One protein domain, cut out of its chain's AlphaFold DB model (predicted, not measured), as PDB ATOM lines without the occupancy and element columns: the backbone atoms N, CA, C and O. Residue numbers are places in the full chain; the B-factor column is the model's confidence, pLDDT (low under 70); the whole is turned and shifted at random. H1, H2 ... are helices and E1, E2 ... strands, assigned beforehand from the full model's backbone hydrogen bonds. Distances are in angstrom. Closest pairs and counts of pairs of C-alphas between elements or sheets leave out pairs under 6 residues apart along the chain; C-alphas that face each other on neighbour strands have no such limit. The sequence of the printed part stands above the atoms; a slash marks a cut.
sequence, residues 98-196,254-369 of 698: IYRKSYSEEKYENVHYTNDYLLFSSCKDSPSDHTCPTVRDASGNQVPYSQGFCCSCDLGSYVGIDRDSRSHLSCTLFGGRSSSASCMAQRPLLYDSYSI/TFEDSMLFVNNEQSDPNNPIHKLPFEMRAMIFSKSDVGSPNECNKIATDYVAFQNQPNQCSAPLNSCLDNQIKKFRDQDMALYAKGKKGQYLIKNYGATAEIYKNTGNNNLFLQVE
ATOM      1  N   ILE A  98     -15.023 -25.927 -35.074       92.56
ATOM      2  CA  ILE A  98     -13.872 -25.642 -34.207       92.56
ATOM      3  C   ILE A  98     -14.177 -24.394 -33.388       92.56
ATOM      4  O   ILE A  98     -14.264 -23.299 -33.943       92.56
ATOM      5  N   TYR A  99     -14.328 -24.555 -32.072       94.06
ATOM      6  CA  TYR A  99     -14.577 -23.439 -31.158       94.06
ATOM      7  C   TYR A  99     -13.434 -22.418 -31.200       94.06
ATOM      8  O   TYR A  99     -12.257 -22.787 -31.248       94.06
ATOM      9  N   ARG A 100     -13.783 -21.128 -31.166       94.25
ATOM     10  CA  ARG A 100     -12.815 -20.026 -31.121       94.25
ATOM     11  C   ARG A 100     -12.937 -19.218 -29.840       94.25
ATOM     12  O   ARG A 100     -11.998 -19.208 -29.049       94.25
ATOM     13  N   LYS A 101     -14.054 -18.515 -29.652       94.00
ATOM     14  CA  LYS A 101     -14.261 -17.612 -28.513       94.00
ATOM     15  C   LYS A 101     -15.751 -17.311 -28.332       94.00
ATOM     16  O   LYS A 101     -16.503 -17.354 -29.299       94.00
ATOM     17  N   SER A 102     -16.158 -16.945 -27.121       96.00
ATOM     18  CA  SER A 102     -17.488 -16.389 -26.859       96.00
ATOM     19  C   SER A 102     -17.499 -14.857 -26.943       96.00
ATOM     20  O   SER A 102     -16.556 -14.186 -26.513       96.00
ATOM     21  N   TYR A 103     -18.586 -14.296 -27.467       96.75
ATOM     22  CA  TYR A 103     -18.807 -12.855 -27.617       96.75
ATOM     23  C   TYR A 103     -20.119 -12.456 -26.951       96.75
ATOM     24  O   TYR A 103     -21.091 -13.199 -27.029       96.75
ATOM     25  N   SER A 104     -20.173 -11.284 -26.321       95.94
ATOM     26  CA  SER A 104     -21.439 -10.756 -25.800       95.94
ATOM     27  C   SER A 104     -22.389 -10.388 -26.943       95.94
ATOM     28  O   SER A 104     -21.946  -9.882 -27.977       95.94
ATOM     29  N   GLU A 105     -23.689 -10.636 -26.756       95.50
ATOM     30  CA  GLU A 105     -24.738 -10.291 -27.726       95.50
ATOM     31  C   GLU A 105     -24.719  -8.792 -28.080       95.50
ATOM     32  O   GLU A 105     -24.926  -8.407 -29.236       95.50
ATOM     33  N   GLU A 106     -24.458  -7.949 -27.083       95.62
ATOM     34  CA  GLU A 106     -24.437  -6.496 -27.197       95.62
ATOM     35  C   GLU A 106     -23.534  -5.899 -26.111       95.62
ATOM     36  O   GLU A 106     -23.532  -6.336 -24.956       95.62
ATOM     37  N   LYS A 107     -22.791  -4.860 -26.487       95.62
ATOM     38  CA  LYS A 107     -22.022  -4.018 -25.571       95.62
ATOM     39  C   LYS A 107     -22.652  -2.637 -25.565       95.62
ATOM     40  O   LYS A 107     -23.124  -2.176 -26.601       95.62
ATOM     41  N   TYR A 108     -22.681  -2.001 -24.406       94.62
ATOM     42  CA  TYR A 108     -23.341  -0.715 -24.218       94.62
ATOM     43  C   TYR A 108     -22.522   0.177 -23.295       94.62
ATOM     44  O   TYR A 108     -21.681  -0.298 -22.529       94.62
ATOM     45  N   GLU A 109     -22.756   1.478 -23.387       95.06
ATOM     46  CA  GLU A 109     -22.074   2.474 -22.575       95.06
ATOM     47  C   GLU A 109     -22.925   2.889 -21.370       95.06
ATOM     48  O   GLU A 109     -24.079   3.293 -21.514       95.06
ATOM     49  N   ASN A 110     -22.329   2.826 -20.180       93.81
ATOM     50  CA  ASN A 110     -22.845   3.437 -18.962       93.81
ATOM     51  C   ASN A 110     -22.098   4.742 -18.695       93.81
ATOM     52  O   ASN A 110     -20.868   4.762 -18.656       93.81
ATOM     53  N   VAL A 111     -22.849   5.814 -18.464       91.81
ATOM     54  CA  VAL A 111     -22.293   7.133 -18.159       91.81
ATOM     55  C   VAL A 111     -22.462   7.423 -16.675       91.81
ATOM     56  O   VAL A 111     -23.579   7.412 -16.156       91.81
ATOM     57  N   HIS A 112     -21.358   7.727 -15.999       89.94
ATOM     58  CA  HIS A 112     -21.356   8.167 -14.608       89.94
ATOM     59  C   HIS A 112     -21.002   9.647 -14.550       89.94
ATOM     60  O   HIS A 112     -19.879  10.027 -14.861       89.94
ATOM     61  N   TYR A 113     -21.961  10.484 -14.162       87.56
ATOM     62  CA  TYR A 113     -21.737  11.920 -14.035       87.56
ATOM     63  C   TYR A 113     -21.011  12.265 -12.740       87.56
ATOM     64  O   TYR A 113     -21.333  11.744 -11.670       87.56
ATOM     65  N   THR A 114     -20.078  13.198 -12.851       83.69
ATOM     66  CA  THR A 114     -19.256  13.716 -11.764       83.69
ATOM     67  C   THR A 114     -19.232  15.246 -11.818       83.69
ATOM     68  O   THR A 114     -19.649  15.862 -12.803       83.69
ATOM     69  N   ASN A 115     -18.807  15.865 -10.715       77.81
ATOM     70  CA  ASN A 115     -18.794  17.319 -10.567       77.81
ATOM     71  C   ASN A 115     -17.348  17.794 -10.484       77.81
ATOM     72  O   ASN A 115     -16.638  17.488  -9.522       77.81
ATOM     73  N   ASP A 116     -16.927  18.572 -11.462       68.62
ATOM     74  CA  ASP A 116     -15.638  19.247 -11.445       68.62
ATOM     75  C   ASP A 116     -15.780  20.623 -10.797       68.62
ATOM     76  O   ASP A 116     -16.726  21.368 -11.069       68.62
ATOM     77  N   TYR A 117     -14.811  20.963  -9.949       64.50
ATOM     78  CA  TYR A 117     -14.546  22.340  -9.537       64.50
ATOM     79  C   TYR A 117     -13.389  22.873 -10.384       64.50
ATOM     80  O   TYR A 117     -12.544  22.091 -10.800       64.50
ATOM     81  N   LEU A 118     -13.321  24.192 -10.607       57.09
ATOM     82  CA  LEU A 118     -12.390  24.900 -11.515       57.09
ATOM     83  C   LEU A 118     -10.920  24.410 -11.561       57.09
ATOM     84  O   LEU A 118     -10.231  24.700 -12.532       57.09
ATOM     85  N   LEU A 119     -10.428  23.706 -10.535       55.31
ATOM     86  CA  LEU A 119      -9.056  23.190 -10.435       55.31
ATOM     87  C   LEU A 119      -8.955  21.675 -10.151       55.31
ATOM     88  O   LEU A 119      -7.846  21.156 -10.066       55.31
ATOM     89  N   PHE A 120     -10.075  20.957  -9.995       61.97
ATOM     90  CA  PHE A 120     -10.095  19.537  -9.628       61.97
ATOM     91  C   PHE A 120     -11.205  18.787 -10.375       61.97
ATOM     92  O   PHE A 120     -12.390  19.019 -10.121       61.97
ATOM     93  N   SER A 121     -10.808  17.856 -11.253       68.50
ATOM     94  CA  SER A 121     -11.726  16.859 -11.813       68.50
ATOM     95  C   SER A 121     -11.999  15.772 -10.784       68.50
ATOM     96  O   SER A 121     -11.062  15.216 -10.205       68.50
ATOM     97  N   SER A 122     -13.272  15.456 -10.554       81.81
ATOM     98  CA  SER A 122     -13.649  14.304  -9.719       81.81
ATOM     99  C   SER A 122     -13.781  13.006 -10.521       81.81
ATOM    100  O   SER A 122     -13.833  11.928  -9.926       81.81
ATOM    101  N   CYS A 123     -13.768  13.094 -11.854       88.38
ATOM    102  CA  CYS A 123     -13.685  11.936 -12.734       88.38
ATOM    103  C   CYS A 123     -12.252  11.404 -12.781       88.38
ATOM    104  O   CYS A 123     -11.307  12.177 -12.974       88.38
ATOM    105  N   LYS A 124     -12.101  10.084 -12.633       90.06
ATOM    106  CA  LYS A 124     -10.812   9.394 -12.707       90.06
ATOM    107  C   LYS A 124     -10.886   8.202 -13.659       90.06
ATOM    108  O   LYS A 124     -11.829   7.417 -13.599       90.06
ATOM    109  N   ASP A 125      -9.863   8.031 -14.483       89.62
ATOM    110  CA  ASP A 125      -9.729   6.948 -15.470       89.62
ATOM    111  C   ASP A 125      -8.342   6.279 -15.427       89.62
ATOM    112  O   ASP A 125      -7.933   5.565 -16.349       89.62
ATOM    113  N   SER A 126      -7.611   6.467 -14.322       88.19
ATOM    114  CA  SER A 126      -6.330   5.799 -14.106       88.19
ATOM    115  C   SER A 126      -6.537   4.315 -13.769       88.19
ATOM    116  O   SER A 126      -7.497   3.976 -13.079       88.19
ATOM    117  N   PRO A 127      -5.637   3.397 -14.164       84.56
ATOM    118  CA  PRO A 127      -5.811   1.973 -13.867       84.56
ATOM    119  C   PRO A 127      -5.954   1.639 -12.371       84.56
ATOM    120  O   PRO A 127      -6.664   0.700 -12.032       84.56
ATOM    121  N   SER A 128      -5.312   2.400 -11.479       84.44
ATOM    122  CA  SER A 128      -5.327   2.173 -10.024       84.44
ATOM    123  C   SER A 128      -6.470   2.866  -9.278       84.44
ATOM    124  O   SER A 128      -6.798   2.471  -8.163       84.44
ATOM    125  N   ASP A 129      -7.029   3.926  -9.857       88.38
ATOM    126  CA  ASP A 129      -8.041   4.784  -9.243       88.38
ATOM    127  C   ASP A 129      -8.937   5.331 -10.357       88.38
ATOM    128  O   ASP A 129      -8.530   6.212 -11.123       88.38
ATOM    129  N   HIS A 130     -10.123   4.740 -10.495       90.75
ATOM    130  CA  HIS A 130     -11.043   5.002 -11.595       90.75
ATOM    131  C   HIS A 130     -12.505   5.020 -11.146       90.75
ATOM    132  O   HIS A 130     -12.904   4.330 -10.209       90.75
ATOM    133  N   THR A 131     -13.321   5.795 -11.857       91.94
ATOM    134  CA  THR A 131     -14.750   5.972 -11.579       91.94
ATOM    135  C   THR A 131     -15.592   4.793 -12.076       91.94
ATOM    136  O   THR A 131     -16.595   4.454 -11.452       91.94
ATOM    137  N   CYS A 132     -15.195   4.142 -13.176       93.44
ATOM    138  CA  CYS A 132     -15.901   2.970 -13.697       93.44
ATOM    139  C   CYS A 132     -15.779   1.753 -12.759       93.44
ATOM    140  O   CYS A 132     -14.785   1.633 -12.044       93.44
ATOM    141  N   PRO A 133     -16.737   0.810 -12.752       90.06
ATOM    142  CA  PRO A 133     -16.600  -0.431 -11.990       90.06
ATOM    143  C   PRO A 133     -15.377  -1.252 -12.428       90.06
ATOM    144  O   PRO A 133     -15.131  -1.415 -13.622       90.06
ATOM    145  N   THR A 134     -14.622  -1.812 -11.475       86.88
ATOM    146  CA  THR A 134     -13.481  -2.686 -11.795       86.88
ATOM    147  C   THR A 134     -13.970  -3.991 -12.419       86.88
ATOM    148  O   THR A 134     -14.672  -4.767 -11.770       86.88
ATOM    149  N   VAL A 135     -13.533  -4.278 -13.644       90.69
ATOM    150  CA  VAL A 135     -13.752  -5.576 -14.290       90.69
ATOM    151  C   VAL A 135     -12.551  -6.476 -14.018       90.69
ATOM    152  O   VAL A 135     -11.404  -6.069 -14.217       90.69
ATOM    153  N   ARG A 136     -12.808  -7.704 -13.554       91.06
ATOM    154  CA  ARG A 136     -11.771  -8.701 -13.265       91.06
ATOM    155  C   ARG A 136     -11.935  -9.938 -14.140       91.06
ATOM    156  O   ARG A 136     -13.058 -10.337 -14.440       91.06
ATOM    157  N   ASP A 137     -10.815 -10.520 -14.548       88.31
ATOM    158  CA  ASP A 137     -10.782 -11.793 -15.260       88.31
ATOM    159  C   ASP A 137     -11.027 -12.984 -14.313       88.31
ATOM    160  O   ASP A 137     -11.160 -12.832 -13.095       88.31
ATOM    161  N   ALA A 138     -11.074 -14.198 -14.870       86.69
ATOM    162  CA  ALA A 138     -11.267 -15.427 -14.097       86.69
ATOM    163  C   ALA A 138     -10.135 -15.706 -13.084       86.69
ATOM    164  O   ALA A 138     -10.324 -16.483 -12.153       86.69
ATOM    165  N   SER A 139      -8.967 -15.082 -13.256       90.44
ATOM    166  CA  SER A 139      -7.825 -15.170 -12.344       90.44
ATOM    167  C   SER A 139      -7.831 -14.067 -11.276       90.44
ATOM    168  O   SER A 139      -6.950 -14.044 -10.420       90.44
ATOM    169  N   GLY A 140      -8.826 -13.174 -11.295       91.31
ATOM    170  CA  GLY A 140      -8.968 -12.062 -10.361       91.31
ATOM    171  C   GLY A 140      -8.157 -10.815 -10.727       91.31
ATOM    172  O   GLY A 140      -8.203  -9.831  -9.979       91.31
ATOM    173  N   ASN A 141      -7.450 -10.803 -11.859       92.00
ATOM    174  CA  ASN A 141      -6.684  -9.644 -12.316       92.00
ATOM    175  C   ASN A 141      -7.604  -8.616 -12.974       92.00
ATOM    176  O   ASN A 141      -8.608  -8.971 -13.590       92.00
ATOM    177  N   GLN A 142      -7.267  -7.330 -12.857       90.56
ATOM    178  CA  GLN A 142      -8.010  -6.268 -13.533       90.56
ATOM    179  C   GLN A 142      -7.842  -6.390 -15.049       90.56
ATOM    180  O   GLN A 142      -6.722  -6.481 -15.552       90.56
ATOM    181  N   VAL A 143      -8.959  -6.361 -15.774       91.56
ATOM    182  CA  VAL A 143      -8.948  -6.394 -17.237       91.56
ATOM    183  C   VAL A 143      -8.384  -5.066 -17.755       91.56
ATOM    184  O   VAL A 143      -8.913  -4.008 -17.395       91.56
ATOM    185  N   PRO A 144      -7.334  -5.074 -18.595       91.81
ATOM    186  CA  PRO A 144      -6.781  -3.848 -19.158       91.81
ATOM    187  C   PRO A 144      -7.834  -3.041 -19.921       91.81
ATOM    188  O   PRO A 144      -8.702  -3.611 -20.582       91.81
ATOM    189  N   TYR A 145      -7.729  -1.717 -19.852       93.44
ATOM    190  CA  TYR A 145      -8.622  -0.753 -20.505       93.44
ATOM    191  C   TYR A 145     -10.081  -0.746 -20.000       93.44
ATOM    192  O   TYR A 145     -10.899   0.060 -20.446       93.44
ATOM    193  N   SER A 146     -10.431  -1.612 -19.041       93.56
ATOM    194  CA  SER A 146     -11.794  -1.700 -18.500       93.56
ATOM    195  C   SER A 146     -12.208  -0.514 -17.631       93.56
ATOM    196  O   SER A 146     -13.393  -0.339 -17.358       93.56
ATOM    197  N   GLN A 147     -11.253   0.330 -17.238       93.44
ATOM    198  CA  GLN A 147     -11.503   1.523 -16.438       93.44
ATOM    199  C   GLN A 147     -12.194   2.667 -17.204       93.44
ATOM    200  O   GLN A 147     -12.543   3.671 -16.586       93.44
ATOM    201  N   GLY A 148     -12.420   2.513 -18.515       93.94
ATOM    202  CA  GLY A 148     -13.114   3.502 -19.341       93.94
ATOM    203  C   GLY A 148     -12.301   4.779 -19.550       93.94
ATOM    204  O   GLY A 148     -11.073   4.762 -19.481       93.94
ATOM    205  N   PHE A 149     -12.978   5.885 -19.840       93.88
ATOM    206  CA  PHE A 149     -12.338   7.194 -19.988       93.88
ATOM    207  C   PHE A 149     -13.196   8.306 -19.395       93.88
ATOM    208  O   PHE A 149     -14.425   8.200 -19.340       93.88
ATOM    209  N   CYS A 150     -12.536   9.378 -18.967       92.00
ATOM    210  CA  CYS A 150     -13.185  10.578 -18.464       92.00
ATOM    211  C   CYS A 150     -13.307  11.656 -19.540       92.00
ATOM    212  O   CYS A 150     -12.402  11.873 -20.344       92.00
ATOM    213  N   CYS A 151     -14.429  12.369 -19.509       88.50
ATOM    214  CA  CYS A 151     -14.669  13.565 -20.303       88.50
ATOM    215  C   CYS A 151     -15.085  14.702 -19.385       88.50
ATOM    216  O   CYS A 151     -15.935  14.511 -18.517       88.50
ATOM    217  N   SER A 152     -14.513  15.881 -19.592       85.62
ATOM    218  CA  SER A 152     -14.822  17.091 -18.836       85.62
ATOM    219  C   SER A 152     -15.101  18.255 -19.780       85.62
ATOM    220  O   SER A 152     -14.761  18.223 -20.964       85.62
ATOM    221  N   CYS A 153     -15.768  19.278 -19.257       77.00
ATOM    222  CA  CYS A 153     -15.977  20.525 -19.974       77.00
ATOM    223  C   CYS A 153     -14.647  21.254 -20.212       77.00
ATOM    224  O   CYS A 153     -13.892  21.506 -19.269       77.00
ATOM    225  N   ASP A 154     -14.404  21.677 -21.452       69.88
ATOM    226  CA  ASP A 154     -13.300  22.584 -21.761       69.88
ATOM    227  C   ASP A 154     -13.566  23.983 -21.175       69.88
ATOM    228  O   ASP A 154     -14.711  24.423 -21.044       69.88
ATOM    229  N   LEU A 155     -12.499  24.747 -20.902       65.88
ATOM    230  CA  LEU A 155     -12.571  26.157 -20.472       65.88
ATOM    231  C   LEU A 155     -13.450  27.025 -21.398       65.88
ATOM    232  O   LEU A 155     -14.131  27.934 -20.927       65.88
ATOM    233  N   GLY A 156     -13.475  26.720 -22.703       60.00
ATOM    234  CA  GLY A 156     -14.339  27.381 -23.689       60.00
ATOM    235  C   GLY A 156     -15.835  27.074 -23.524       60.00
ATOM    236  O   GLY A 156     -16.676  27.913 -23.839       60.00
ATOM    237  N   SER A 157     -16.177  25.907 -22.978       60.19
ATOM    238  CA  SER A 157     -17.563  25.490 -22.740       60.19
ATOM    239  C   SER A 157     -18.168  26.160 -21.505       60.19
ATOM    240  O   SER A 157     -19.367  26.412 -21.472       60.19
ATOM    241  N   TYR A 158     -17.344  26.561 -20.531       61.19
ATOM    242  CA  TYR A 158     -17.793  27.352 -19.376       61.19
ATOM    243  C   TYR A 158     -18.150  28.809 -19.719       61.19
ATOM    244  O   TYR A 158     -18.856  29.458 -18.949       61.19
ATOM    245  N   VAL A 159     -17.686  29.328 -20.863       62.38
ATOM    246  CA  VAL A 159     -17.965  30.700 -21.338       62.38
ATOM    247  C   VAL A 159     -19.059  30.763 -22.415       62.38
ATOM    248  O   VAL A 159     -19.218  31.790 -23.072       62.38
ATOM    249  N   GLY A 160     -19.844  29.691 -22.580       55.31
ATOM    250  CA  GLY A 160     -21.043  29.676 -23.429       55.31
ATOM    251  C   GLY A 160     -20.829  29.233 -24.880       55.31
ATOM    252  O   GLY A 160     -21.743  29.376 -25.688       55.31
ATOM    253  N   ILE A 161     -19.659  28.680 -25.224       56.28
ATOM    254  CA  ILE A 161     -19.459  27.974 -26.499       56.28
ATOM    255  C   ILE A 161     -19.798  26.506 -26.254       56.28
ATOM    256  O   ILE A 161     -18.931  25.702 -25.900       56.28
ATOM    257  N   ASP A 162     -21.078  26.174 -26.382       53.19
ATOM    258  CA  ASP A 162     -21.536  24.800 -26.213       53.19
ATOM    259  C   ASP A 162     -20.941  23.935 -27.334       53.19
ATOM    260  O   ASP A 162     -21.102  24.222 -28.524       53.19
ATOM    261  N   ARG A 163     -20.164  22.922 -26.954       57.72
ATOM    262  CA  ARG A 163     -19.664  21.897 -27.873       57.72
ATOM    263  C   ARG A 163     -20.398  20.622 -27.521       57.72
ATOM    264  O   ARG A 163     -20.466  20.280 -26.342       57.72
ATOM    265  N   ASP A 164     -20.879  19.912 -28.538       61.72
ATOM    266  CA  ASP A 164     -21.450  18.581 -28.360       61.72
ATOM    267  C   ASP A 164     -20.444  17.697 -27.612       61.72
ATOM    268  O   ASP A 164     -19.401  17.293 -28.135       61.72
ATOM    269  N   SER A 165     -20.742  17.455 -26.340       74.50
ATOM    270  CA  SER A 165     -20.020  16.520 -25.490       74.50
ATOM    271  C   SER A 165     -20.759  15.189 -25.514       74.50
ATOM    272  O   SER A 165     -21.990  15.158 -25.508       74.50
ATOM    273  N   ARG A 166     -20.013  14.078 -25.504       83.44
ATOM    274  CA  ARG A 166     -20.534  12.699 -25.586       83.44
ATOM    275  C   ARG A 166     -21.736  12.430 -24.673       83.44
ATOM    276  O   ARG A 166     -22.636  11.680 -25.039       83.44
ATOM    277  N   SER A 167     -21.733  13.056 -23.499       78.25
ATOM    278  CA  SER A 167     -22.705  12.850 -22.422       78.25
ATOM    279  C   SER A 167     -23.649  14.037 -22.192       78.25
ATOM    280  O   SER A 167     -24.335  14.048 -21.165       78.25
ATOM    281  N   HIS A 168     -23.664  15.029 -23.095       79.25
ATOM    282  CA  HIS A 168     -24.387  16.301 -22.946       79.25
ATOM    283  C   HIS A 168     -24.152  16.936 -21.561       79.25
ATOM    284  O   HIS A 168     -25.070  17.105 -20.754       79.25
ATOM    285  N   LEU A 169     -22.879  17.199 -21.256       77.94
ATOM    286  CA  LEU A 169     -22.433  17.782 -19.994       77.94
ATOM    287  C   LEU A 169     -23.014  19.188 -19.797       77.94
ATOM    288  O   LEU A 169     -23.109  19.982 -20.726       77.94
ATOM    289  N   SER A 170     -23.366  19.507 -18.552       73.06
ATOM    290  CA  SER A 170     -23.862  20.828 -18.163       73.06
ATOM    291  C   SER A 170     -22.697  21.654 -17.627       73.06
ATOM    292  O   SER A 170     -22.406  21.618 -16.428       73.06
ATOM    293  N   CYS A 171     -22.036  22.398 -18.512       71.06
ATOM    294  CA  CYS A 171     -20.833  23.179 -18.212       71.06
ATOM    295  C   CYS A 171     -21.145  24.506 -17.490       71.06
ATOM    296  O   CYS A 171     -20.890  25.595 -17.997       71.06
ATOM    297  N   THR A 172     -21.717  24.427 -16.287       66.56
ATOM    298  CA  THR A 172     -21.989  25.587 -15.421       66.56
ATOM    299  C   THR A 172     -20.840  25.826 -14.442       66.56
ATOM    300  O   THR A 172     -20.346  24.871 -13.848       66.56
ATOM    301  N   LEU A 173     -20.471  27.091 -14.195       59.72
ATOM    302  CA  LEU A 173     -19.355  27.470 -13.305       59.72
ATOM    303  C   LEU A 173     -19.455  26.942 -11.858       59.72
ATOM    304  O   LEU A 173     -18.436  26.853 -11.178       59.72
ATOM    305  N   PHE A 174     -20.656  26.605 -11.375       58.50
ATOM    306  CA  PHE A 174     -20.881  26.156 -10.001       58.50
ATOM    307  C   PHE A 174     -21.778  24.907  -9.968       58.50
ATOM    308  O   PHE A 174     -22.997  25.014 -10.062       58.50
ATOM    309  N   GLY A 175     -21.168  23.724  -9.813       55.72
ATOM    310  CA  GLY A 175     -21.851  22.509  -9.341       55.72
ATOM    311  C   GLY A 175     -22.776  21.774 -10.323       55.72
ATOM    312  O   GLY A 175     -23.785  21.223  -9.888       55.72
ATOM    313  N   GLY A 176     -22.449  21.740 -11.618       63.19
ATOM    314  CA  GLY A 176     -23.177  20.956 -12.631       63.19
ATOM    315  C   GLY A 176     -22.531  19.600 -12.953       63.19
ATOM    316  O   GLY A 176     -21.433  19.317 -12.484       63.19
ATOM    317  N   ARG A 177     -23.202  18.795 -13.802       75.06
ATOM    318  CA  ARG A 177     -22.657  17.586 -14.468       75.06
ATOM    319  C   ARG A 177     -21.527  17.983 -15.431       75.06
ATOM    320  O   ARG A 177     -21.717  17.956 -16.645       75.06
ATOM    321  N   SER A 178     -20.411  18.450 -14.884       77.69
ATOM    322  CA  SER A 178     -19.297  19.061 -15.616       77.69
ATOM    323  C   SER A 178     -18.232  18.058 -16.054       77.69
ATOM    324  O   SER A 178     -17.404  18.387 -16.904       77.69
ATOM    325  N   SER A 179     -18.301  16.826 -15.549       86.38
ATOM    326  CA  SER A 179     -17.561  15.684 -16.074       86.38
ATOM    327  C   SER A 179     -18.399  14.409 -16.094       86.38
ATOM    328  O   SER A 179     -19.448  14.295 -15.451       86.38
ATOM    329  N   SER A 180     -17.944  13.435 -16.874       90.00
ATOM    330  CA  SER A 180     -18.518  12.098 -16.912       90.00
ATOM    331  C   SER A 180     -17.465  11.033 -17.177       90.00
ATOM    332  O   SER A 180     -16.597  11.236 -18.026       90.00
ATOM    333  N   ALA A 181     -17.612   9.875 -16.539       93.12
ATOM    334  CA  ALA A 181     -16.914   8.652 -16.910       93.12
ATOM    335  C   ALA A 181     -17.776   7.817 -17.863       93.12
ATOM    336  O   ALA A 181     -18.937   7.522 -17.564       93.12
ATOM    337  N   SER A 182     -17.187   7.416 -18.985       94.75
ATOM    338  CA  SER A 182     -17.784   6.529 -19.978       94.75
ATOM    339  C   SER A 182     -17.269   5.107 -19.768       94.75
ATOM    340  O   SER A 182     -16.087   4.827 -19.974       94.75
ATOM    341  N   CYS A 183     -18.157   4.200 -19.361       95.44
ATOM    342  CA  CYS A 183     -17.822   2.833 -18.971       95.44
ATOM    343  C   CYS A 183     -18.490   1.826 -19.910       95.44
ATOM    344  O   CYS A 183     -19.718   1.773 -19.994       95.44
ATOM    345  N   MET A 184     -17.705   0.990 -20.595       95.69
ATOM    346  CA  MET A 184     -18.271  -0.093 -21.402       95.69
ATOM    347  C   MET A 184     -18.772  -1.219 -20.494       95.69
ATOM    348  O   MET A 184     -18.050  -1.696 -19.621       95.69
ATOM    349  N   ALA A 185     -19.988  -1.685 -20.743       94.12
ATOM    350  CA  ALA A 185     -20.563  -2.871 -20.133       94.12
ATOM    351  C   ALA A 185     -21.023  -3.860 -21.212       94.12
ATOM    352  O   ALA A 185     -21.201  -3.516 -22.381       94.12
ATOM    353  N   GLN A 186     -21.202  -5.115 -20.810       94.12
ATOM    354  CA  GLN A 186     -21.587  -6.211 -21.696       94.12
ATOM    355  C   GLN A 186     -22.907  -6.825 -21.228       94.12
ATOM    356  O   GLN A 186     -23.183  -6.891 -20.026       94.12
ATOM    357  N   ARG A 187     -23.747  -7.260 -22.172       93.94
ATOM    358  CA  ARG A 187     -24.948  -8.046 -21.858       93.94
ATOM    359  C   ARG A 187     -24.560  -9.462 -21.409       93.94
ATOM    360  O   ARG A 187     -23.549  -9.987 -21.882       93.94
ATOM    361  N   PRO A 188     -25.369 -10.092 -20.533       94.06
ATOM    362  CA  PRO A 188     -25.063 -11.411 -19.981       94.06
ATOM    363  C   PRO A 188     -25.119 -12.529 -21.026       94.06
ATOM    364  O   PRO A 188     -24.343 -13.473 -20.932       94.06
ATOM    365  N   LEU A 189     -25.993 -12.419 -22.037       96.19
ATOM    366  CA  LEU A 189     -26.068 -13.417 -23.098       96.19
ATOM    367  C   LEU A 189     -24.790 -13.398 -23.946       96.19
ATOM    368  O   LEU A 189     -24.453 -12.392 -24.578       96.19
ATOM    369  N   LEU A 190     -24.116 -14.542 -23.992       96.81
ATOM    370  CA  LEU A 190     -22.950 -14.797 -24.824       96.81
ATOM    371  C   LEU A 190     -23.312 -15.668 -26.031       96.81
ATOM    372  O   LEU A 190     -24.249 -16.466 -25.998       96.81
ATOM    373  N   TYR A 191     -22.520 -15.544 -27.088       97.44
ATOM    374  CA  TYR A 191     -22.541 -16.377 -28.279       97.44
ATOM    375  C   TYR A 191     -21.190 -17.049 -28.459       97.44
ATOM    376  O   TYR A 191     -20.178 -16.366 -28.605       97.44
ATOM    377  N   ASP A 192     -21.187 -18.373 -28.500       96.62
ATOM    378  CA  ASP A 192     -20.011 -19.168 -28.817       96.62
ATOM    379  C   ASP A 192     -19.772 -19.132 -30.327       96.62
ATOM    380  O   ASP A 192     -20.686 -19.393 -31.119       96.62
ATOM    381  N   SER A 193     -18.547 -18.790 -30.726       96.62
ATOM    382  CA  SER A 193     -18.156 -18.754 -32.129       96.62
ATOM    383  C   SER A 193     -17.369 -19.993 -32.545       96.62
ATOM    384  O   SER A 193     -16.540 -20.528 -31.798       96.62
ATOM    385  N   TYR A 194     -17.610 -20.429 -33.780       95.94
ATOM    386  CA  TYR A 194     -16.987 -21.600 -34.374       95.94
ATOM    387  C   TYR A 194     -16.508 -21.303 -35.794       95.94
ATOM    388  O   TYR A 194     -17.238 -20.729 -36.606       95.94
ATOM    389  N   SER A 195     -15.297 -21.751 -36.120       94.94
ATOM    390  CA  SER A 195     -14.903 -21.936 -37.519       94.94
ATOM    391  C   SER A 195     -15.615 -23.160 -38.090       94.94
ATOM    392  O   SER A 195     -15.785 -24.160 -37.387       94.94
ATOM    393  N   ILE A 196     -16.027 -23.062 -39.352       94.50
ATOM    394  CA  ILE A 196     -16.795 -24.088 -40.055       94.50
ATOM    395  C   ILE A 196     -15.879 -24.729 -41.100       94.50
ATOM    396  O   ILE A 196     -15.459 -24.063 -42.045       94.50
ATOM    397  N   THR A 254     -18.864 -23.199 -49.244       85.25
ATOM    398  CA  THR A 254     -17.846 -23.206 -48.195       85.25
ATOM    399  C   THR A 254     -17.992 -21.965 -47.314       85.25
ATOM    400  O   THR A 254     -18.584 -20.958 -47.710       85.25
ATOM    401  N   PHE A 255     -17.473 -22.056 -46.093       87.38
ATOM    402  CA  PHE A 255     -17.575 -21.016 -45.068       87.38
ATOM    403  C   PHE A 255     -16.194 -20.570 -44.575       87.38
ATOM    404  O   PHE A 255     -16.053 -20.133 -43.438       87.38
ATOM    405  N   GLU A 256     -15.167 -20.680 -45.423       86.81
ATOM    406  CA  GLU A 256     -13.769 -20.438 -45.040       86.81
ATOM    407  C   GLU A 256     -13.555 -19.047 -44.433       86.81
ATOM    408  O   GLU A 256     -12.837 -18.915 -43.442       86.81
ATOM    409  N   ASP A 257     -14.242 -18.026 -44.955       90.19
ATOM    410  CA  ASP A 257     -14.190 -16.638 -44.475       90.19
ATOM    411  C   ASP A 257     -15.342 -16.254 -43.545       90.19
ATOM    412  O   ASP A 257     -15.620 -15.074 -43.321       90.19
ATOM    413  N   SER A 258     -16.022 -17.249 -42.984       94.50
ATOM    414  CA  SER A 258     -17.169 -17.058 -42.105       94.50
ATOM    415  C   SER A 258     -17.007 -17.796 -40.778       94.50
ATOM    416  O   SER A 258     -16.211 -18.723 -40.636       94.50
ATOM    417  N   MET A 259     -17.772 -17.368 -39.780       95.75
ATOM    418  CA  MET A 259     -17.846 -18.012 -38.473       95.75
ATOM    419  C   MET A 259     -19.301 -18.178 -38.056       95.75
ATOM    420  O   MET A 259     -20.113 -17.268 -38.234       95.75
ATOM    421  N   LEU A 260     -19.616 -19.343 -37.494       97.12
ATOM    422  CA  LEU A 260     -20.912 -19.640 -36.895       97.12
ATOM    423  C   LEU A 260     -20.948 -19.083 -35.474       97.12
ATOM    424  O   LEU A 260     -20.018 -19.315 -34.712       97.12
ATOM    425  N   PHE A 261     -22.032 -18.411 -35.113       97.50
ATOM    426  CA  PHE A 261     -22.309 -17.901 -33.778       97.50
ATOM    427  C   PHE A 261     -23.568 -18.571 -33.242       97.50
ATOM    428  O   PHE A 261     -24.628 -18.526 -33.871       97.50
ATOM    429  N   VAL A 262     -23.445 -19.179 -32.065       95.62
ATOM    430  CA  VAL A 262     -24.517 -19.920 -31.397       95.62
ATOM    431  C   VAL A 262     -24.666 -19.368 -29.992       95.62
ATOM    432  O   VAL A 262     -23.694 -19.300 -29.250       95.62
ATOM    433  N   ASN A 263     -25.874 -18.964 -29.616       94.38
ATOM    434  CA  ASN A 263     -26.139 -18.463 -28.274       94.38
ATOM    435  C   ASN A 263     -25.821 -19.534 -27.218       94.38
ATOM    436  O   ASN A 263     -26.264 -20.681 -27.314       94.38
ATOM    437  N   ASN A 264     -25.077 -19.129 -26.195       94.06
ATOM    438  CA  ASN A 264     -24.705 -19.961 -25.070       94.06
ATOM    439  C   ASN A 264     -25.828 -19.930 -24.026       94.06
ATOM    440  O   ASN A 264     -26.004 -18.950 -23.299       94.06
ATOM    441  N   GLU A 265     -26.584 -21.021 -23.944       90.81
ATOM    442  CA  GLU A 265     -27.754 -21.139 -23.066       90.81
ATOM    443  C   GLU A 265     -27.408 -21.046 -21.571       90.81
ATOM    444  O   GLU A 265     -28.267 -20.698 -20.769       90.81
ATOM    445  N   GLN A 266     -26.152 -21.287 -21.182       92.38
ATOM    446  CA  GLN A 266     -25.717 -21.199 -19.785       92.38
ATOM    447  C   GLN A 266     -25.429 -19.761 -19.341       92.38
ATOM    448  O   GLN A 266     -25.527 -19.462 -18.154       92.38
ATOM    449  N   SER A 267     -25.080 -18.874 -20.278       94.81
ATOM    450  CA  SER A 267     -24.707 -17.486 -19.970       94.81
ATOM    451  C   SER A 267     -25.890 -16.618 -19.521       94.81
ATOM    452  O   SER A 267     -25.740 -15.759 -18.656       94.81
ATOM    453  N   ASP A 268     -27.081 -16.884 -20.063       94.81
ATOM    454  CA  ASP A 268     -28.338 -16.243 -19.668       94.81
ATOM    455  C   ASP A 268     -29.507 -17.229 -19.859       94.81
ATOM    456  O   ASP A 268     -30.188 -17.191 -20.888       94.81
ATOM    457  N   PRO A 269     -29.744 -18.155 -18.909       93.38
ATOM    458  CA  PRO A 269     -30.676 -19.278 -19.087       93.38
ATOM    459  C   PRO A 269     -32.134 -18.889 -19.342       93.38
ATOM    460  O   PRO A 269     -32.893 -19.662 -19.926       93.38
ATOM    461  N   ASN A 270     -32.544 -17.693 -18.918       93.81
ATOM    462  CA  ASN A 270     -33.926 -17.227 -19.037       93.81
ATOM    463  C   ASN A 270     -34.175 -16.403 -20.307       93.81
ATOM    464  O   ASN A 270     -35.293 -15.921 -20.517       93.81
ATOM    465  N   ASN A 271     -33.162 -16.239 -21.161       93.81
ATOM    466  CA  ASN A 271     -33.284 -15.415 -22.352       93.81
ATOM    467  C   ASN A 271     -34.327 -15.993 -23.335       93.81
ATOM    468  O   ASN A 271     -34.270 -17.178 -23.684       93.81
ATOM    469  N   PRO A 272     -35.280 -15.184 -23.841       91.69
ATOM    470  CA  PRO A 272     -36.317 -15.662 -24.754       91.69
ATOM    471  C   PRO A 272     -35.772 -16.194 -26.087       91.69
ATOM    472  O   PRO A 272     -36.484 -16.940 -26.762       91.69
ATOM    473  N   ILE A 273     -34.530 -15.863 -26.467       91.81
ATOM    474  CA  ILE A 273     -33.896 -16.395 -27.680       91.81
ATOM    475  C   ILE A 273     -33.847 -17.924 -27.707       91.81
ATOM    476  O   ILE A 273     -33.994 -18.514 -28.776       91.81
ATOM    477  N   HIS A 274     -33.699 -18.569 -26.548       91.25
ATOM    478  CA  HIS A 274     -33.561 -20.026 -26.447       91.25
ATOM    479  C   HIS A 274     -34.826 -20.765 -26.893       91.25
ATOM    480  O   HIS A 274     -34.770 -21.939 -27.239       91.25
ATOM    481  N   LYS A 275     -35.971 -20.068 -26.927       90.94
ATOM    482  CA  LYS A 275     -37.257 -20.611 -27.386       90.94
ATOM    483  C   LYS A 275     -37.417 -20.577 -28.906       90.94
ATOM    484  O   LYS A 275     -38.388 -21.127 -29.420       90.94
ATOM    485  N   LEU A 276     -36.521 -19.903 -29.627       90.62
ATOM    486  CA  LEU A 276     -36.572 -19.854 -31.082       90.62
ATOM    487  C   LEU A 276     -35.971 -21.125 -31.698       90.62
ATOM    488  O   LEU A 276     -35.026 -21.689 -31.139       90.62
ATOM    489  N   PRO A 277     -36.461 -21.546 -32.882       92.06
ATOM    490  CA  PRO A 277     -35.805 -22.583 -33.673       92.06
ATOM    491  C   PRO A 277     -34.324 -22.261 -33.886       92.06
ATOM    492  O   PRO A 277     -33.957 -21.086 -34.000       92.06
ATOM    493  N   PHE A 278     -33.481 -23.295 -33.966       92.25
ATOM    494  CA  PHE A 278     -32.032 -23.134 -34.130       92.25
ATOM    495  C   PHE A 278     -31.694 -22.205 -35.305       92.25
ATOM    496  O   PHE A 278     -30.858 -21.309 -35.178       92.25
ATOM    497  N   GLU A 279     -32.429 -22.333 -36.409       91.56
ATOM    498  CA  GLU A 279     -32.219 -21.565 -37.632       91.56
ATOM    499  C   GLU A 279     -32.450 -20.056 -37.469       91.56
ATOM    500  O   GLU A 279     -31.924 -19.256 -38.244       91.56
ATOM    501  N   MET A 280     -33.235 -19.677 -36.458       91.00
ATOM    502  CA  MET A 280     -33.640 -18.304 -36.151       91.00
ATOM    503  C   MET A 280     -32.831 -17.683 -34.999       91.00
ATOM    504  O   MET A 280     -33.056 -16.522 -34.645       91.00
ATOM    505  N   ARG A 281     -31.903 -18.438 -34.396       92.00
ATOM    506  CA  ARG A 281     -31.002 -17.948 -33.336       92.00
ATOM    507  C   ARG A 281     -29.519 -18.077 -33.672       92.00
ATOM    508  O   ARG A 281     -28.736 -17.264 -33.188       92.00
ATOM    509  N   ALA A 282     -29.136 -19.045 -34.502       95.31
ATOM    510  CA  ALA A 282     -27.769 -19.181 -34.986       95.31
ATOM    511  C   ALA A 282     -27.499 -18.246 -36.174       95.31
ATOM    512  O   ALA A 282     -28.347 -18.053 -37.051       95.31
ATOM    513  N   MET A 283     -26.301 -17.667 -36.201       96.56
ATOM    514  CA  MET A 283     -25.904 -16.651 -37.178       96.56
ATOM    515  C   MET A 283     -24.551 -16.982 -37.793       96.56
ATOM    516  O   MET A 283     -23.701 -17.583 -37.146       96.56
ATOM    517  N   ILE A 284     -24.348 -16.580 -39.041       96.31
ATOM    518  CA  ILE A 284     -23.080 -16.693 -39.751       96.31
ATOM    519  C   ILE A 284     -22.607 -15.283 -40.080       96.31
ATOM    520  O   ILE A 284     -23.312 -14.525 -40.746       96.31
ATOM    521  N   PHE A 285     -21.408 -14.948 -39.615       96.44
ATOM    522  CA  PHE A 285     -20.772 -13.656 -39.860       96.44
ATOM    523  C   PHE A 285     -19.510 -13.832 -40.686       96.44
ATOM    524  O   PHE A 285     -18.786 -14.815 -40.510       96.44
ATOM    525  N   SER A 286     -19.215 -12.860 -41.549       95.62
ATOM    526  CA  SER A 286     -17.902 -12.792 -42.182       95.62
ATOM    527  C   SER A 286     -16.833 -12.490 -41.126       95.62
ATOM    528  O   SER A 286     -17.094 -11.799 -40.137       95.62
ATOM    529  N   LYS A 287     -15.593 -12.948 -41.334       94.75
ATOM    530  CA  LYS A 287     -14.469 -12.574 -40.454       94.75
ATOM    531  C   LYS A 287     -14.286 -11.051 -40.372       94.75
ATOM    532  O   LYS A 287     -13.886 -10.550 -39.327       94.75
ATOM    533  N   SER A 288     -14.636 -10.314 -41.430       94.88
ATOM    534  CA  SER A 288     -14.603  -8.847 -41.446       94.88
ATOM    535  C   SER A 288     -15.663  -8.185 -40.566       94.88
ATOM    536  O   SER A 288     -15.391  -7.115 -40.026       94.88
ATOM    537  N   ASP A 289     -16.850  -8.774 -40.406       95.62
ATOM    538  CA  ASP A 289     -17.874  -8.252 -39.482       95.62
ATOM    539  C   ASP A 289     -17.460  -8.480 -38.026       95.62
ATOM    540  O   ASP A 289     -17.739  -7.664 -37.143       95.62
ATOM    541  N   VAL A 290     -16.748  -9.584 -37.786       96.56
ATOM    542  CA  VAL A 290     -16.238  -9.917 -36.459       96.56
ATOM    543  C   VAL A 290     -15.081  -9.012 -36.067       96.56
ATOM    544  O   VAL A 290     -15.117  -8.470 -34.965       96.56
ATOM    545  N   GLY A 291     -14.123  -8.796 -36.968       95.31
ATOM    546  CA  GLY A 291     -13.009  -7.872 -36.769       95.31
ATOM    547  C   GLY A 291     -12.108  -8.236 -35.589       95.31
ATOM    548  O   GLY A 291     -12.100  -9.370 -35.097       95.31
ATOM    549  N   SER A 292     -11.345  -7.246 -35.138       94.88
ATOM    550  CA  SER A 292     -10.378  -7.387 -34.043       94.88
ATOM    551  C   SER A 292     -10.845  -6.677 -32.760       94.88
ATOM    552  O   SER A 292     -11.628  -5.729 -32.833       94.88
ATOM    553  N   PRO A 293     -10.355  -7.062 -31.563       94.81
ATOM    554  CA  PRO A 293     -10.741  -6.418 -30.298       94.81
ATOM    555  C   PRO A 293     -10.421  -4.921 -30.188       94.81
ATOM    556  O   PRO A 293     -11.030  -4.222 -29.383       94.81
ATOM    557  N   ASN A 294      -9.468  -4.436 -30.984       95.88
ATOM    558  CA  ASN A 294      -9.041  -3.038 -31.077       95.88
ATOM    559  C   ASN A 294      -9.757  -2.240 -32.179       95.88
ATOM    560  O   ASN A 294      -9.443  -1.070 -32.378       95.88
ATOM    561  N   GLU A 295     -10.713  -2.843 -32.883       96.81
ATOM    562  CA  GLU A 295     -11.506  -2.170 -33.906       96.81
ATOM    563  C   GLU A 295     -12.867  -1.757 -33.348       96.81
ATOM    564  O   GLU A 295     -13.548  -2.532 -32.673       96.81
ATOM    565  N   CYS A 296     -13.284  -0.532 -33.662       96.69
ATOM    566  CA  CYS A 296     -14.610  -0.025 -33.331       96.69
ATOM    567  C   CYS A 296     -15.685  -0.555 -34.284       96.69
ATOM    568  O   CYS A 296     -15.433  -0.770 -35.470       96.69
ATOM    569  N   ASN A 297     -16.916  -0.658 -33.780       96.25
ATOM    570  CA  ASN A 297     -18.110  -1.048 -34.532       96.25
ATOM    571  C   ASN A 297     -17.984  -2.431 -35.197       96.25
ATOM    572  O   ASN A 297     -18.358  -2.616 -36.362       96.25
ATOM    573  N   LYS A 298     -17.416  -3.382 -34.449       97.44
ATOM    574  CA  LYS A 298     -17.233  -4.790 -34.808       97.44
ATOM    575  C   LYS A 298     -17.767  -5.686 -33.697       97.44
ATOM    576  O   LYS A 298     -17.814  -5.289 -32.532       97.44
ATOM    577  N   ILE A 299     -18.103  -6.935 -34.010       97.62
ATOM    578  CA  ILE A 299     -18.580  -7.878 -32.979       97.62
ATOM    579  C   ILE A 299     -17.493  -8.118 -31.916       97.62
ATOM    580  O   ILE A 299     -17.791  -8.243 -30.723       97.62
ATOM    581  N   ALA A 300     -16.220  -8.132 -32.321       96.75
ATOM    582  CA  ALA A 300     -15.094  -8.326 -31.419       96.75
ATOM    583  C   ALA A 300     -14.699  -7.087 -30.607       96.75
ATOM    584  O   ALA A 300     -13.913  -7.273 -29.684       96.75
ATOM    585  N   THR A 301     -15.229  -5.884 -30.896       96.56
ATOM    586  CA  THR A 301     -14.871  -4.627 -30.205       96.56
ATOM    587  C   THR A 301     -14.798  -4.837 -28.697       96.56
ATOM    588  O   THR A 301     -15.770  -5.296 -28.102       96.56
ATOM    589  N   ASP A 302     -13.671  -4.505 -28.078       95.19
ATOM    590  CA  ASP A 302     -13.442  -4.712 -26.648       95.19
ATOM    591  C   ASP A 302     -12.994  -3.406 -25.969       95.19
ATOM    592  O   ASP A 302     -12.902  -2.357 -26.613       95.19
ATOM    593  N   TYR A 303     -12.698  -3.459 -24.667       95.94
ATOM    594  CA  TYR A 303     -12.328  -2.289 -23.858       95.94
ATOM    595  C   TYR A 303     -11.223  -1.432 -24.496       95.94
ATOM    596  O   TYR A 303     -11.300  -0.206 -24.474       95.94
ATOM    597  N   VAL A 304     -10.233  -2.068 -25.134       95.69
ATOM    598  CA  VAL A 304      -9.118  -1.381 -25.804       95.69
ATOM    599  C   VAL A 304      -9.569  -0.511 -26.983       95.69
ATOM    600  O   VAL A 304      -9.025   0.574 -27.165       95.69
ATOM    601  N   ALA A 305     -10.559  -0.943 -27.770       96.69
ATOM    602  CA  ALA A 305     -11.109  -0.132 -28.858       96.69
ATOM    603  C   ALA A 305     -11.932   1.034 -28.304       96.69
ATOM    604  O   ALA A 305     -11.790   2.169 -28.750       96.69
ATOM    605  N   PHE A 306     -12.772   0.749 -27.306       96.56
ATOM    606  CA  PHE A 306     -13.663   1.737 -26.708       96.56
ATOM    607  C   PHE A 306     -12.901   2.865 -26.001       96.56
ATOM    608  O   PHE A 306     -13.242   4.034 -26.183       96.56
ATOM    609  N   GLN A 307     -11.858   2.528 -25.234       94.62
ATOM    610  CA  GLN A 307     -11.046   3.514 -24.518       94.62
ATOM    611  C   GLN A 307     -10.121   4.316 -25.441       94.62
ATOM    612  O   GLN A 307      -9.791   5.444 -25.119       94.62
ATOM    613  N   ASN A 308      -9.689   3.759 -26.576       93.94
ATOM    614  CA  ASN A 308      -8.754   4.438 -27.483       93.94
ATOM    615  C   ASN A 308      -9.438   4.991 -28.745       93.94
ATOM    616  O   ASN A 308      -8.775   5.226 -29.758       93.94
ATOM    617  N   GLN A 309     -10.762   5.173 -28.723       93.69
ATOM    618  CA  GLN A 309     -11.493   5.685 -29.880       93.69
ATOM    619  C   GLN A 309     -11.113   7.157 -30.160       93.69
ATOM    620  O   GLN A 309     -10.948   7.954 -29.232       93.69
ATOM    621  N   PRO A 310     -10.993   7.568 -31.433       91.12
ATOM    622  CA  PRO A 310     -10.659   8.947 -31.765       91.12
ATOM    623  C   PRO A 310     -11.782   9.895 -31.337       91.12
ATOM    624  O   PRO A 310     -12.963   9.579 -31.481       91.12
ATOM    625  N   ASN A 311     -11.409  11.083 -30.852       88.94
ATOM    626  CA  ASN A 311     -12.347  12.127 -30.424       88.94
ATOM    627  C   ASN A 311     -13.388  11.633 -29.403       88.94
ATOM    628  O   ASN A 311     -14.527  12.090 -29.421       88.94
ATOM    629  N   GLN A 312     -13.007  10.709 -28.515       90.94
ATOM    630  CA  GLN A 312     -13.924   9.998 -27.619       90.94
ATOM    631  C   GLN A 312     -14.933  10.895 -26.891       90.94
ATOM    632  O   GLN A 312     -16.108  10.547 -26.853       90.94
ATOM    633  N   CYS A 313     -14.513  12.071 -26.407       88.75
ATOM    634  CA  CYS A 313     -15.361  13.009 -25.663       88.75
ATOM    635  C   CYS A 313     -16.266  13.898 -26.521       88.75
ATOM    636  O   CYS A 313     -17.220  14.464 -25.992       88.75
ATOM    637  N   SER A 314     -15.991  14.009 -27.819       86.69
ATOM    638  CA  SER A 314     -16.832  14.730 -28.788       86.69
ATOM    639  C   SER A 314     -17.642  13.782 -29.676       86.69
ATOM    640  O   SER A 314     -18.479  14.223 -30.456       86.69
ATOM    641  N   ALA A 315     -17.385  12.476 -29.595       88.75
ATOM    642  CA  ALA A 315     -18.151  11.466 -30.307       88.75
ATOM    643  C   ALA A 315     -19.516  11.244 -29.624       88.75
ATOM    644  O   ALA A 315     -19.598  11.345 -28.401       88.75
ATOM    645  N   PRO A 316     -20.581  10.896 -30.371       89.44
ATOM    646  CA  PRO A 316     -21.883  10.577 -29.789       89.44
ATOM    647  C   PRO A 316     -21.834   9.427 -28.776       89.44
ATOM    648  O   PRO A 316     -21.000   8.520 -28.886       89.44
ATOM    649  N   LEU A 317     -22.780   9.408 -27.836       89.25
ATOM    650  CA  LEU A 317     -22.968   8.289 -26.912       89.25
ATOM    651  C   LEU A 317     -23.103   6.951 -27.665       89.25
ATOM    652  O   LEU A 317     -23.764   6.882 -28.701       89.25
ATOM    653  N   ASN A 318     -22.501   5.883 -27.134       91.06
ATOM    654  CA  ASN A 318     -22.388   4.551 -27.749       91.06
ATOM    655  C   ASN A 318     -21.539   4.479 -29.030       91.06
ATOM    656  O   ASN A 318     -21.475   3.420 -29.663       91.06
ATOM    657  N   SER A 319     -20.826   5.548 -29.405       93.94
ATOM    658  CA  SER A 319     -19.809   5.445 -30.459       93.94
ATOM    659  C   SER A 319     -18.807   4.339 -30.129       93.94
ATOM    660  O   SER A 319     -18.481   4.132 -28.958       93.94
ATOM    661  N   CYS A 320     -18.327   3.658 -31.172       96.38
ATOM    662  CA  CYS A 320     -17.478   2.464 -31.123       96.38
ATOM    663  C   CYS A 320     -18.206   1.148 -30.799       96.38
ATOM    664  O   CYS A 320     -17.665   0.090 -31.110       96.38
ATOM    665  N   LEU A 321     -19.426   1.177 -30.250       95.94
ATOM    666  CA  LEU A 321     -20.153  -0.020 -29.799       95.94
ATOM    667  C   LEU A 321     -21.267  -0.467 -30.759       95.94
ATOM    668  O   LEU A 321     -22.116  -1.274 -30.388       95.94
ATOM    669  N   ASP A 322     -21.282   0.038 -31.992       94.25
ATOM    670  CA  ASP A 322     -22.285  -0.345 -32.985       94.25
ATOM    671  C   ASP A 322     -21.974  -1.718 -33.627       94.25
ATOM    672  O   ASP A 322     -20.920  -2.307 -33.392       94.25
ATOM    673  N   ASN A 323     -22.881  -2.244 -34.457       95.44
ATOM    674  CA  ASN A 323     -22.709  -3.485 -35.231       95.44
ATOM    675  C   ASN A 323     -22.390  -4.710 -34.357       95.44
ATOM    676  O   ASN A 323     -21.519  -5.523 -34.666       95.44
ATOM    677  N   GLN A 324     -23.112  -4.834 -33.244       96.75
ATOM    678  CA  GLN A 324     -23.082  -6.020 -32.391       96.75
ATOM    679  C   GLN A 324     -24.090  -7.073 -32.884       96.75
ATOM    680  O   GLN A 324     -24.975  -6.783 -33.695       96.75
ATOM    681  N   ILE A 325     -23.982  -8.300 -32.366       97.00
ATOM    682  CA  ILE A 325     -24.783  -9.467 -32.786       97.00
ATOM    683  C   ILE A 325     -26.284  -9.160 -32.717       97.00
ATOM    684  O   ILE A 325     -27.015  -9.444 -33.670       97.00
ATOM    685  N   LYS A 326     -26.729  -8.510 -31.631       95.12
ATOM    686  CA  LYS A 326     -28.128  -8.110 -31.442       95.12
ATOM    687  C   LYS A 326     -28.673  -7.300 -32.618       95.12
ATOM    688  O   LYS A 326     -29.746  -7.602 -33.131       95.12
ATOM    689  N   LYS A 327     -27.919  -6.290 -33.064       95.19
ATOM    690  CA  LYS A 327     -28.332  -5.373 -34.132       95.19
ATOM    691  C   LYS A 327     -28.551  -6.125 -35.441       95.19
ATOM    692  O   LYS A 327     -29.588  -5.953 -36.073       95.19
ATOM    693  N   PHE A 328     -27.605  -6.981 -35.823       96.25
ATOM    694  CA  PHE A 328     -27.715  -7.787 -37.040       96.25
ATOM    695  C   PHE A 328     -28.898  -8.753 -36.987       96.25
ATOM    696  O   PHE A 328     -29.608  -8.936 -37.975       96.25
ATOM    697  N   ARG A 329     -29.155  -9.339 -35.815       94.88
ATOM    698  CA  ARG A 329     -30.301 -10.223 -35.616       94.88
ATOM    699  C   ARG A 329     -31.618  -9.467 -35.723       94.88
ATOM    700  O   ARG A 329     -32.505  -9.915 -36.439       94.88
ATOM    701  N   ASP A 330     -31.744  -8.327 -35.051       94.25
ATOM    702  CA  ASP A 330     -32.948  -7.495 -35.102       94.25
ATOM    703  C   ASP A 330     -33.237  -7.023 -36.538       94.25
ATOM    704  O   ASP A 330     -34.390  -7.031 -36.974       94.25
ATOM    705  N   GLN A 331     -32.192  -6.679 -37.300       94.44
ATOM    706  CA  GLN A 331     -32.294  -6.334 -38.721       94.44
ATOM    707  C   GLN A 331     -32.834  -7.499 -39.558       94.44
ATOM    708  O   GLN A 331     -33.805  -7.319 -40.298       94.44
ATOM    709  N   ASP A 332     -32.261  -8.696 -39.414       95.31
ATOM    710  CA  ASP A 332     -32.735  -9.892 -40.110       95.31
ATOM    711  C   ASP A 332     -34.180 -10.229 -39.719       95.31
ATOM    712  O   ASP A 332     -35.022 -10.453 -40.587       95.31
ATOM    713  N   MET A 333     -34.511 -10.199 -38.427       92.62
ATOM    714  CA  MET A 333     -35.867 -10.464 -37.937       92.62
ATOM    715  C   MET A 333     -36.889  -9.460 -38.492       92.62
ATOM    716  O   MET A 333     -37.998  -9.853 -38.857       92.62
ATOM    717  N   ALA A 334     -36.520  -8.182 -38.620       93.75
ATOM    718  CA  ALA A 334     -37.368  -7.160 -39.232       93.75
ATOM    719  C   ALA A 334     -37.574  -7.379 -40.743       93.75
ATOM    720  O   ALA A 334     -38.636  -7.032 -41.268       93.75
ATOM    721  N   LEU A 335     -36.591  -7.955 -41.447       90.62
ATOM    722  CA  LEU A 335     -36.734  -8.372 -42.847       90.62
ATOM    723  C   LEU A 335     -37.672  -9.577 -42.964       90.62
ATOM    724  O   LEU A 335     -38.617  -9.535 -43.754       90.62
ATOM    725  N   TYR A 336     -37.491 -10.592 -42.119       88.50
ATOM    726  CA  TYR A 336     -38.352 -11.776 -42.089       88.50
ATOM    727  C   TYR A 336     -39.811 -11.444 -41.765       88.50
ATOM    728  O   TYR A 336     -40.716 -11.978 -42.404       88.50
ATOM    729  N   ALA A 337     -40.055 -10.509 -40.842       89.94
ATOM    730  CA  ALA A 337     -41.400 -10.017 -40.539       89.94
ATOM    731  C   ALA A 337     -42.096  -9.365 -41.753       89.94
ATOM    732  O   ALA A 337     -43.320  -9.289 -41.796       89.94
ATOM    733  N   LYS A 338     -41.322  -8.919 -42.752       87.94
ATOM    734  CA  LYS A 338     -41.799  -8.345 -44.020       87.94
ATOM    735  C   LYS A 338     -41.756  -9.347 -45.183       87.94
ATOM    736  O   LYS A 338     -41.873  -8.933 -46.331       87.94
ATOM    737  N   GLY A 339     -41.533 -10.636 -44.912       82.88
ATOM    738  CA  GLY A 339     -41.397 -11.671 -45.943       82.88
ATOM    739  C   GLY A 339     -40.113 -11.575 -46.777       82.88
ATOM    740  O   GLY A 339     -40.007 -12.243 -47.803       82.88
ATOM    741  N   LYS A 340     -39.139 -10.759 -46.354       82.56
ATOM    742  CA  LYS A 340     -37.851 -10.578 -47.035       82.56
ATOM    743  C   LYS A 340     -36.786 -11.504 -46.453       82.56
ATOM    744  O   LYS A 340     -36.855 -11.902 -45.292       82.56
ATOM    745  N   LYS A 341     -35.780 -11.828 -47.268       82.06
ATOM    746  CA  LYS A 341     -34.638 -12.652 -46.857       82.06
ATOM    747  C   LYS A 341     -33.643 -11.828 -46.029       82.06
ATOM    748  O   LYS A 341     -33.327 -10.699 -46.399       82.06
ATOM    749  N   GLY A 342     -33.159 -12.396 -44.924       89.19
ATOM    750  CA  GLY A 342     -32.087 -11.813 -44.113       89.19
ATOM    751  C   GLY A 342     -30.695 -12.056 -44.707       89.19
ATOM    752  O   GLY A 342     -30.551 -12.635 -45.787       89.19
ATOM    753  N   GLN A 343     -29.656 -11.650 -43.982       90.06
ATOM    754  CA  GLN A 343     -28.257 -11.800 -44.392       90.06
ATOM    755  C   GLN A 343     -27.457 -12.743 -43.487       90.06
ATOM    756  O   GLN A 343     -26.627 -13.507 -43.981       90.06
ATOM    757  N   TYR A 344     -27.724 -12.739 -42.182       95.12
ATOM    758  CA  TYR A 344     -26.842 -13.337 -41.178       95.12
ATOM    759  C   TYR A 344     -27.401 -14.620 -40.566       95.12
ATOM    760  O   TYR A 344     -26.638 -15.529 -40.249       95.12
ATOM    761  N   LEU A 345     -28.722 -14.736 -40.404       95.06
ATOM    762  CA  LEU A 345     -29.339 -15.931 -39.822       95.06
ATOM    763  C   LEU A 345     -29.017 -17.182 -40.643       95.06
ATOM    764  O   LEU A 345     -29.069 -17.164 -41.877       95.06
ATOM    765  N   ILE A 346     -28.749 -18.302 -39.964       93.00
ATOM    766  CA  ILE A 346     -28.443 -19.559 -40.655       93.00
ATOM    767  C   ILE A 346     -29.633 -20.065 -41.491       93.00
ATOM    768  O   ILE A 346     -29.439 -20.749 -42.495       93.00
ATOM    769  N   LYS A 347     -30.861 -19.630 -41.167       89.81
ATOM    770  CA  LYS A 347     -32.061 -19.849 -41.990       89.81
ATOM    771  C   LYS A 347     -31.891 -19.436 -43.459       89.81
ATOM    772  O   LYS A 347     -32.553 -19.986 -44.336       89.81
ATOM    773  N   ASN A 348     -30.987 -18.499 -43.752       87.56
ATOM    774  CA  ASN A 348     -30.705 -18.051 -45.117       87.56
ATOM    775  C   ASN A 348     -29.965 -19.095 -45.980       87.56
ATOM    776  O   ASN A 348     -29.909 -18.919 -47.204       87.56
ATOM    777  N   TYR A 349     -29.401 -20.139 -45.358       85.06
ATOM    778  CA  TYR A 349     -28.488 -21.111 -45.974       85.06
ATOM    779  C   TYR A 349     -29.110 -22.494 -46.205       85.06
ATOM    780  O   TYR A 349     -28.604 -23.240 -47.036       85.06
ATOM    781  N   GLY A 350     -30.201 -22.822 -45.514       81.31
ATOM    782  CA  GLY A 350     -30.910 -24.090 -45.656       81.31
ATOM    783  C   GLY A 350     -32.297 -24.022 -45.025       81.31
ATOM    784  O   GLY A 350     -32.574 -23.161 -44.185       81.31
ATOM    785  N   ALA A 351     -33.196 -24.915 -45.446       79.38
ATOM    786  CA  ALA A 351     -34.540 -24.967 -44.876       79.38
ATOM    787  C   ALA A 351     -34.506 -25.401 -43.404       79.38
ATOM    788  O   ALA A 351     -35.229 -24.807 -42.598       79.38
ATOM    789  N   THR A 352     -33.632 -26.346 -43.063       86.81
ATOM    790  CA  THR A 352     -33.307 -26.726 -41.687       86.81
ATOM    791  C   THR A 352     -31.805 -26.645 -41.439       86.81
ATOM    792  O   THR A 352     -30.994 -26.837 -42.352       86.81
ATOM    793  N   ALA A 353     -31.437 -26.387 -40.189       90.56
ATOM    794  CA  ALA A 353     -30.067 -26.507 -39.721       90.56
ATOM    795  C   ALA A 353     -30.052 -26.976 -38.267       90.56
ATOM    796  O   ALA A 353     -30.927 -26.620 -37.482       90.56
ATOM    797  N   GLU A 354     -29.037 -27.744 -37.897       91.38
ATOM    798  CA  GLU A 354     -28.875 -28.222 -36.529       91.38
ATOM    799  C   GLU A 354     -27.403 -28.398 -36.161       91.38
ATOM    800  O   GLU A 354     -26.525 -28.501 -37.024       91.38
ATOM    801  N   ILE A 355     -27.142 -28.442 -34.855       88.81
ATOM    802  CA  ILE A 355     -25.849 -28.852 -34.316       88.81
ATOM    803  C   ILE A 355     -25.979 -30.264 -33.773       88.81
ATOM    804  O   ILE A 355     -26.682 -30.509 -32.792       88.81
ATOM    805  N   TYR A 356     -25.241 -31.177 -34.388       82.56
ATOM    806  CA  TYR A 356     -25.127 -32.554 -33.946       82.56
ATOM    807  C   TYR A 356     -23.890 -32.712 -33.059       82.56
ATOM    808  O   TYR A 356     -22.769 -32.408 -33.474       82.56
ATOM    809  N   LYS A 357     -24.083 -33.211 -31.834       79.44
ATOM    810  CA  LYS A 357     -22.993 -33.628 -30.944       79.44
ATOM    811  C   LYS A 357     -22.835 -35.136 -31.035       79.44
ATOM    812  O   LYS A 357     -23.756 -35.875 -30.697       79.44
ATOM    813  N   ASN A 358     -21.662 -35.598 -31.454       73.06
ATOM    814  CA  ASN A 358     -21.359 -37.020 -31.396       73.06
ATOM    815  C   ASN A 358     -21.016 -37.410 -29.947       73.06
ATOM    816  O   ASN A 358     -20.023 -36.946 -29.382       73.06
ATOM    817  N   THR A 359     -21.852 -38.258 -29.346       60.94
ATOM    818  CA  THR A 359     -21.783 -38.679 -27.938       60.94
ATOM    819  C   THR A 359     -20.508 -39.443 -27.574       60.94
ATOM    820  O   THR A 359     -20.175 -39.514 -26.396       60.94
ATOM    821  N   GLY A 360     -19.772 -39.987 -28.551       64.25
ATOM    822  CA  GLY A 360     -18.544 -40.751 -28.296       64.25
ATOM    823  C   GLY A 360     -17.264 -39.919 -28.157       64.25
ATOM    824  O   GLY A 360     -16.309 -40.379 -27.541       64.25
ATOM    825  N   ASN A 361     -17.210 -38.713 -28.734       66.00
ATOM    826  CA  ASN A 361     -15.976 -37.916 -28.810       66.00
ATOM    827  C   ASN A 361     -16.177 -36.406 -28.596       66.00
ATOM    828  O   ASN A 361     -15.234 -35.645 -28.783       66.00
ATOM    829  N   ASN A 362     -17.378 -35.966 -28.203       69.31
ATOM    830  CA  ASN A 362     -17.740 -34.550 -28.044       69.31
ATOM    831  C   ASN A 362     -17.508 -33.685 -29.299       69.31
ATOM    832  O   ASN A 362     -17.502 -32.456 -29.207       69.31
ATOM    833  N   ASN A 363     -17.373 -34.293 -30.483       80.62
ATOM    834  CA  ASN A 363     -17.244 -33.534 -31.719       80.62
ATOM    835  C   ASN A 363     -18.580 -32.866 -32.061       80.62
ATOM    836  O   ASN A 363     -19.635 -33.510 -32.082       80.62
ATOM    837  N   LEU A 364     -18.505 -31.568 -32.347       90.00
ATOM    838  CA  LEU A 364     -19.615 -30.731 -32.779       90.00
ATOM    839  C   LEU A 364     -19.621 -30.645 -34.304       90.00
ATOM    840  O   LEU A 364     -18.610 -30.304 -34.920       90.00
ATOM    841  N   PHE A 365     -20.773 -30.918 -34.901       91.88
ATOM    842  CA  PHE A 365     -20.990 -30.789 -36.334       91.88
ATOM    843  C   PHE A 365     -22.147 -29.839 -36.593       91.88
ATOM    844  O   PHE A 365     -23.182 -29.932 -35.939       91.88
ATOM    845  N   LEU A 366     -21.982 -28.960 -37.574       93.31
ATOM    846  CA  LEU A 366     -23.079 -28.224 -38.175       93.31
ATOM    847  C   LEU A 366     -23.642 -29.052 -39.326       93.31
ATOM    848  O   LEU A 366     -22.893 -29.490 -40.200       93.31
ATOM    849  N   GLN A 367     -24.955 -29.226 -39.341       91.94
ATOM    850  CA  GLN A 367     -25.670 -29.906 -40.406       91.94
ATOM    851  C   GLN A 367     -26.677 -28.934 -41.020       91.94
ATOM    852  O   GLN A 367     -27.563 -28.446 -40.326       91.94
ATOM    853  N   VAL A 368     -26.528 -28.625 -42.312       91.06
ATOM    854  CA  VAL A 368     -27.431 -27.722 -43.052       91.06
ATOM    855  C   VAL A 368     -28.075 -28.484 -44.202       91.06
ATOM    856  O   VAL A 368     -27.372 -29.148 -44.964       91.06
ATOM    857  N   GLU A 369     -29.402 -28.404 -44.334       87.25
ATOM    858  CA  GLU A 369     -30.128 -29.037 -45.443       87.25
ATOM    859  C   GLU A 369     -29.694 -28.424 -46.780       87.25
ATOM    860  O   GLU A 369     -29.748 -27.205 -46.966       87.25
TER     861      GLU A 369
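This is residues 98 to 196 and 254 to 369 of the 698 residues of the protein "HAP2-GCS1 domain-containing protein" of Polysphondylium pallidum (strain ATCC 26659 / Pp 5 / PN500) (UniProt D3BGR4). Little regular structure: two antiparallel sheets, E1-E5-E6-E7 and E2-E4-E3, stand end to end in a loop-rich body, the hairpin E8 and E9 across one end. Of 215 printed residues, 80 are in four named helices and nine strands, class mixed. It is loose, radius of gyration of the C-alphas 21.0 A, spanning 66 by 44 by 32 A.

N 100 of E1, residues 98 to 104, and O 193 of E5, 190 to 196, are within hydrogen-bond range, 2.9 A. E1 runs on into E2, 107 to 114, at 33 degrees. N 110 of E2 and O 183 of E4, 179 to 186, are 2.8 A apart. H4, 325 to 336, only grazes the first sheet, H3, 303 to 307, the second; both have every O i to N i+4 pair within range.

E1 begins at C-alpha 98 (-13.872, -25.642, -34.207). E9, 364 to 369, ends at (-30.128, -29.037, -45.443).

C-alphas 196 and 254 are 8.3 A apart across the cut; residues 154 to 164 are under pLDDT 70.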